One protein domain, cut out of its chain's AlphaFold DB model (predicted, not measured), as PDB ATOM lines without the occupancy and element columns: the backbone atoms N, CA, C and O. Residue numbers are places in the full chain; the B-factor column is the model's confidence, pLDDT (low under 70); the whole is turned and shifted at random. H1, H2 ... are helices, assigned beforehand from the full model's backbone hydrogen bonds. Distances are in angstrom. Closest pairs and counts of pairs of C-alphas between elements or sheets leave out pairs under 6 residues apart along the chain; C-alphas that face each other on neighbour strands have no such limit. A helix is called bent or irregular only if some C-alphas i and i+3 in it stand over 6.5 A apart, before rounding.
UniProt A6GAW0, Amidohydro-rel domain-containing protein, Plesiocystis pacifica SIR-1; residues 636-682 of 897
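This is residues 636 to 682 of the 897 residues of the protein "Amidohydro-rel domain-containing protein" of Plesiocystis pacifica SIR-1 (UniProt A6GAW0). The model is an elongated pair of helices, H2 and the shorter H1, set steeply to each other, with H1 toward one end of the long axis and a long unnamed stretch looping round one side of H2. That stretch, residues 636 to 652, arcs away from H2 and comes back to it with residues 644 and 645 before leading on to H1; residues 660 to 668 then fold back from H1 to H2. The printed part has 47 residues with two named helices, H1 then H2 along the chain, and no named strand. The class is all helix, though under half of the residues, 20 of 47, are in named elements. The whole is compact, with a radius of gyration of the C-alphas of 10.7 A, and spans 33 by 17 by 17 A.

The longest helix is H2, residues 669 to 681. H1, residues 653 to 659, is close to H2 but not clearly touching it, with 1 pair of C-alphas within 8 A. The closest C-alphas of the two, those of Leu 659 and Ala 671, are 7.6 A apart. Their centres are 12.9 A apart. Their lines stand at a steep tilt of 63 degrees, and they run opposite ways. In H1 and H2 every O i to N i+4 pair is within hydrogen-bond range.

H2 is 17.1 A long from C-alpha 669 at (39.281, 17.675, 2.065) to C-alpha 681 at (49.020, 19.133, 16.051). It is neither bent nor irregular, but only just: C-alphas 678 and 681 are 6.2 A apart. H1 is 9.9 A long and begins with C-alpha 653 at (38.419, 34.429, 6.706).

The two C-alphas farthest apart, those of Gly 638 and Lys 663, are 33.3 A apart. The first and last printed C-alphas, Pro 636 and Ser 682, are 7.7 A apart. The printed part has no cut, and the link from H1 to H2, 9 residues, is short. The mean pLDDT of the printed part is 70.8, and 21 residues are under 70, among them residues 648 to 657 and 661 to 667.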
ATOM      1  N   PRO A 636      51.808  13.774  12.990       67.50
ATOM      2  CA  PRO A 636      50.665  13.731  12.071       67.50
ATOM      3  C   PRO A 636      49.881  12.406  12.065       67.50
ATOM      4  O   PRO A 636      48.837  12.339  11.416       67.50
ATOM      5  N   GLY A 637      50.366  11.362  12.739       70.50
ATOM      6  CA  GLY A 637      49.619  10.129  13.015       70.50
ATOM      7  C   GLY A 637      48.823  10.216  14.322       70.50
ATOM      8  O   GLY A 637      48.787  11.273  14.957       70.50
ATOM      9  N   GLY A 638      48.178   9.120  14.720       75.44
ATOM     10  CA  GLY A 638      47.438   9.006  15.984       75.44
ATOM     11  C   GLY A 638      45.917   9.175  15.873       75.44
ATOM     12  O   GLY A 638      45.334   9.123  14.791       75.44
ATOM     13  N   MET A 639      45.267   9.364  17.024       78.69
ATOM     14  CA  MET A 639      43.809   9.472  17.157       78.69
ATOM     15  C   MET A 639      43.337  10.895  16.846       78.69
ATOM     16  O   MET A 639      43.811  11.846  17.452       78.69
ATOM     17  N   TYR A 640      42.365  11.074  15.957       80.56
ATOM     18  CA  TYR A 640      41.850  12.403  15.605       80.56
ATOM     19  C   TYR A 640      40.393  12.562  16.005       80.56
ATOM     20  O   TYR A 640      39.642  11.592  16.014       80.56
ATOM     21  N   THR A 641      39.966  13.810  16.209       78.19
ATOM     22  CA  THR A 641      38.545  14.122  16.039       78.19
ATOM     23  C   THR A 641      38.088  13.695  14.639       78.19
ATOM     24  O   THR A 641      38.750  13.980  13.630       78.19
ATOM     25  N   ASN A 642      36.951  13.006  14.578       70.38
ATOM     26  CA  ASN A 642      36.305  12.586  13.333       70.38
ATOM     27  C   ASN A 642      35.928  13.787  12.440       70.38
ATOM     28  O   ASN A 642      35.814  13.639  11.227       70.38
ATOM     29  N   GLU A 643      35.823  14.983  13.020       70.12
ATOM     30  CA  GLU A 643      35.391  16.221  12.364       70.12
ATOM     31  C   GLU A 643      36.547  17.114  11.890       70.12
ATOM     32  O   GLU A 643      36.337  18.269  11.524       70.12
ATOM     33  N   ARG A 644      37.792  16.623  11.892       74.44
ATOM     34  CA  ARG A 644      39.004  17.440  11.658       74.44
ATOM     35  C   ARG A 644      38.991  18.302  10.390       74.44
ATOM     36  O   ARG A 644      39.674  19.321  10.347       74.44
ATOM     37  N   ASP A 645      38.251  17.935   9.346       68.56
ATOM     38  CA  ASP A 645      38.145  18.764   8.144       68.56
ATOM     39  C   ASP A 645      37.068  19.858   8.226       68.56
ATOM     40  O   ASP A 645      37.192  20.858   7.516       68.56
ATOM     41  N   LEU A 646      36.097  19.734   9.137       66.25
ATOM     42  CA  LEU A 646      35.084  20.753   9.443       66.25
ATOM     43  C   LEU A 646      35.658  21.926  10.246       66.25
ATOM     44  O   LEU A 646      35.131  23.035  10.197       66.25
ATOM     45  N   TYR A 647      36.794  21.738  10.920       70.94
ATOM     46  CA  TYR A 647      37.489  22.816  11.636       70.94
ATOM     47  C   TYR A 647      37.909  23.974  10.716       70.94
ATOM     48  O   TYR A 647      38.099  25.104  11.173       70.94
ATOM     49  N   TYR A 648      38.042  23.719   9.411       66.06
ATOM     50  CA  TYR A 648      38.250  24.773   8.423       66.06
ATOM     51  C   TYR A 648      37.063  25.745   8.371       66.06
ATOM     52  O   TYR A 648      37.264  26.944   8.178       66.06
ATOM     53  N   GLU A 649      35.833  25.280   8.607       62.03
ATOM     54  CA  GLU A 649      34.637  26.116   8.487       62.03
ATOM     55  C   GLU A 649      34.526  27.184   9.572       62.03
ATOM     56  O   GLU A 649      34.067  28.311   9.322       62.03
ATOM     57  N   VAL A 650      35.042  26.863  10.751       57.06
ATOM     58  CA  VAL A 650      35.127  27.773  11.895       57.06
ATOM     59  C   VAL A 650      36.427  28.593  11.904       57.06
ATOM     60  O   VAL A 650      36.595  29.481  12.746       57.06
ATOM     61  N   ALA A 651      37.332  28.365  10.943       59.81
ATOM     62  CA  ALA A 651      38.553  29.151  10.776       59.81
ATOM     63  C   ALA A 651      38.262  30.603  10.346       59.81
ATOM     64  O   ALA A 651      37.186  30.938   9.841       59.81
ATOM     65  N   SER A 652      39.249  31.484  10.543       60.03
ATOM     66  CA  SER A 652      39.142  32.893  10.150       60.03
ATOM     67  C   SER A 652      39.116  33.065   8.629       60.03
ATOM     68  O   SER A 652      39.737  32.302   7.888       60.03
ATOM     69  N   ASP A 653      38.482  34.135   8.145       60.41
ATOM     70  CA  ASP A 653      38.419  34.429   6.706       60.41
ATOM     71  C   ASP A 653      39.806  34.674   6.087       60.41
ATOM     72  O   ASP A 653      40.019  34.465   4.894       60.41
ATOM     73  N   ALA A 654      40.780  35.123   6.887       60.69
ATOM     74  CA  ALA A 654      42.176  35.212   6.463       60.69
ATOM     75  C   ALA A 654      42.734  33.825   6.110       60.69
ATOM     76  O   ALA A 654      43.240  33.637   5.008       60.69
ATOM     77  N   VAL A 655      42.550  32.846   7.000       64.62
ATOM     78  CA  VAL A 655      42.953  31.451   6.780       64.62
ATOM     79  C   VAL A 655      42.203  30.838   5.600       64.62
ATOM     80  O   VAL A 655      42.825  30.201   4.746       64.62
ATOM     81  N   LYS A 656      40.885  31.068   5.505       67.62
ATOM     82  CA  LYS A 656      40.083  30.564   4.384       67.62
ATOM     83  C   LYS A 656      40.616  31.080   3.045       67.62
ATOM     84  O   LYS A 656      40.827  30.276   2.141       67.62
ATOM     85  N   ARG A 657      40.944  32.375   2.952       69.38
ATOM     86  CA  ARG A 657      41.544  32.994   1.754       69.38
ATOM     87  C   ARG A 657      42.923  32.441   1.400       69.38
ATOM     88  O   ARG A 657      43.214  32.301   0.219       69.38
ATOM     89  N   THR A 658      43.764  32.112   2.382       70.12
ATOM     90  CA  THR A 658      45.094  31.527   2.125       70.12
ATOM     91  C   THR A 658      45.008  30.115   1.541       70.12
ATOM     92  O   THR A 658      45.865  29.726   0.750       70.12
ATOM     93  N   LEU A 659      43.988  29.342   1.922       67.25
ATOM     94  CA  LEU A 659      43.797  27.960   1.463       67.25
ATOM     95  C   LEU A 659      42.929  27.841   0.203       67.25
ATOM     96  O   LEU A 659      42.939  26.793  -0.445       67.25
ATOM     97  N   GLN A 660      42.203  28.897  -0.168       71.56
ATOM     98  CA  GLN A 660      41.490  28.969  -1.440       71.56
ATOM     99  C   GLN A 660      42.485  28.938  -2.610       71.56
ATOM    100  O   GLN A 660      43.475  29.666  -2.651       71.56
ATOM    101  N   THR A 661      42.229  28.064  -3.586       62.00
ATOM    102  CA  THR A 661      43.076  27.941  -4.788       62.00
ATOM    103  C   THR A 661      42.881  29.131  -5.737       62.00
ATOM    104  O   THR A 661      41.973  29.938  -5.550       62.00
ATOM    105  N   SER A 662      43.679  29.223  -6.812       48.41
ATOM    106  CA  SER A 662      43.674  30.320  -7.807       48.41
ATOM    107  C   SER A 662      42.318  30.646  -8.460       48.41
ATOM    108  O   SER A 662      42.213  31.631  -9.186       48.41
ATOM    109  N   LYS A 663      41.279  29.843  -8.208       51.19
ATOM    110  CA  LYS A 663      39.906  30.042  -8.689       51.19
ATOM    111  C   LYS A 663      38.887  30.374  -7.586       51.19
ATOM    112  O   LYS A 663      37.697  30.365  -7.875       51.19
ATOM    113  N   GLY A 664      39.312  30.607  -6.340       59.12
ATOM    114  CA  GLY A 664      38.411  30.938  -5.224       59.12
ATOM    115  C   GLY A 664      37.499  29.793  -4.757       59.12
ATOM    116  O   GLY A 664      36.503  30.050  -4.092       59.12
ATOM    117  N   LYS A 665      37.808  28.538  -5.116       64.38
ATOM    118  CA  LYS A 665      37.035  27.349  -4.705       64.38
ATOM    119  C   LYS A 665      37.445  26.851  -3.313       64.38
ATOM    120  O   LYS A 665      38.621  26.991  -2.958       64.38
ATOM    121  N   ASP A 666      36.499  26.227  -2.598       62.53
ATOM    122  CA  ASP A 666      36.735  25.507  -1.333       62.53
ATOM    123  C   ASP A 666      37.926  24.535  -1.484       62.53
ATOM    124  O   ASP A 666      38.000  23.794  -2.478       62.53
ATOM    125  N   PRO A 667      38.920  24.568  -0.578       68.69
ATOM    126  CA  PRO A 667      39.987  23.582  -0.567       68.69
ATOM    127  C   PRO A 667      39.447  22.153  -0.450       68.69
ATOM    128  O   PRO A 667      38.641  21.834   0.415       68.69
ATOM    129  N   LYS A 668      39.996  21.242  -1.263       76.25
ATOM    130  CA  LYS A 668      39.726  19.800  -1.146       76.25
ATOM    131  C   LYS A 668      39.950  19.316   0.292       76.25
ATOM    132  O   LYS A 668      40.916  19.740   0.928       76.25
ATOM    133  N   ARG A 669      39.178  18.317   0.736       71.12
ATOM    134  CA  ARG A 669      39.281  17.675   2.065       71.12
ATOM    135  C   ARG A 669      40.719  17.439   2.541       71.12
ATOM    136  O   ARG A 669      41.071  17.799   3.659       71.12
ATOM    137  N   LYS A 670      41.599  16.921   1.674       73.25
ATOM    138  CA  LYS A 670      43.022  16.693   2.001       73.25
ATOM    139  C   LYS A 670      43.762  17.968   2.439       73.25
ATOM    140  O   LYS A 670      44.610  17.907   3.320       73.25
ATOM    141  N   ALA A 671      43.463  19.116   1.831       74.75
ATOM    142  CA  ALA A 671      44.058  20.399   2.201       74.75
ATOM    143  C   ALA A 671      43.500  20.937   3.532       74.75
ATOM    144  O   ALA A 671      44.272  21.482   4.316       74.75
ATOM    145  N   ARG A 672      42.208  20.721   3.823       76.25
ATOM    146  CA  ARG A 672      41.596  21.065   5.121       76.25
ATOM    147  C   ARG A 672      42.172  20.230   6.264       76.25
ATOM    148  O   ARG A 672      42.617  20.789   7.260       76.25
ATOM    149  N   ILE A 673      42.274  18.914   6.070       76.19
ATOM    150  CA  ILE A 673      42.932  17.993   7.011       76.19
ATOM    151  C   ILE A 673      44.389  18.406   7.243       76.19
ATOM    152  O   ILE A 673      44.855  18.447   8.379       76.19
ATOM    153  N   ARG A 674      45.110  18.771   6.175       78.44
ATOM    154  CA  ARG A 674      46.483  19.266   6.302       78.44
ATOM    155  C   ARG A 674      46.568  20.528   7.155       78.44
ATOM    156  O   ARG A 674      47.419  20.602   8.034       78.44
ATOM    157  N   TRP A 675      45.688  21.494   6.913       82.44
ATOM    158  CA  TRP A 675      45.620  22.703   7.725       82.44
ATOM    159  C   TRP A 675      45.306  22.403   9.195       82.44
ATOM    160  O   TRP A 675      45.899  23.024  10.079       82.44
ATOM    161  N   PHE A 676      44.413  21.446   9.469       83.38
ATOM    162  CA  PHE A 676      44.123  21.014  10.833       83.38
ATOM    163  C   PHE A 676      45.401  20.532  11.524       83.38
ATOM    164  O   PHE A 676      45.763  21.078  12.565       83.38
ATOM    165  N   SER A 677      46.143  19.608  10.907       84.69
ATOM    166  CA  SER A 677      47.412  19.119  11.460       84.69
ATOM    167  C   SER A 677      48.432  20.242  11.645       84.69
ATOM    168  O   SER A 677      49.028  20.346  12.714       84.69
ATOM    169  N   ASP A 678      48.580  21.132  10.662       81.12
ATOM    170  CA  ASP A 678      49.530  22.249  10.720       81.12
ATOM    171  C   ASP A 678      49.194  23.253  11.849       81.12
ATOM    172  O   ASP A 678      50.097  23.916  12.355       81.12
ATOM    173  N   THR A 679      47.929  23.362  12.279       82.44
ATOM    174  CA  THR A 679      47.481  24.377  13.259       82.44
ATOM    175  C   THR A 679      47.075  23.851  14.633       82.44
ATOM    176  O   THR A 679      47.019  24.646  15.568       82.44
ATOM    177  N   HIS A 680      46.783  22.558  14.766       88.50
ATOM    178  CA  HIS A 680      46.401  21.939  16.041       88.50
ATOM    179  C   HIS A 680      47.506  21.018  16.555       88.50
ATOM    180  O   HIS A 680      47.797  21.011  17.747       88.50
ATOM    181  N   VAL A 681      48.140  20.251  15.665       88.06
ATOM    182  CA  VAL A 681      49.020  19.133  16.051       88.06
ATOM    183  C   VAL A 681      50.503  19.475  15.912       88.06
ATOM    184  O   VAL A 681      51.338  18.909  16.614       88.06
ATOM    185  N   SER A 682      50.840  20.403  15.013       87.75
ATOM    186  CA  SER A 682      52.228  20.762  14.725       87.75
ATOM    187  C   SER A 682      52.986  21.285  15.944       87.75
ATOM    188  O   SER A 682      52.384  21.892  16.831       87.75
TER     189      SER A 682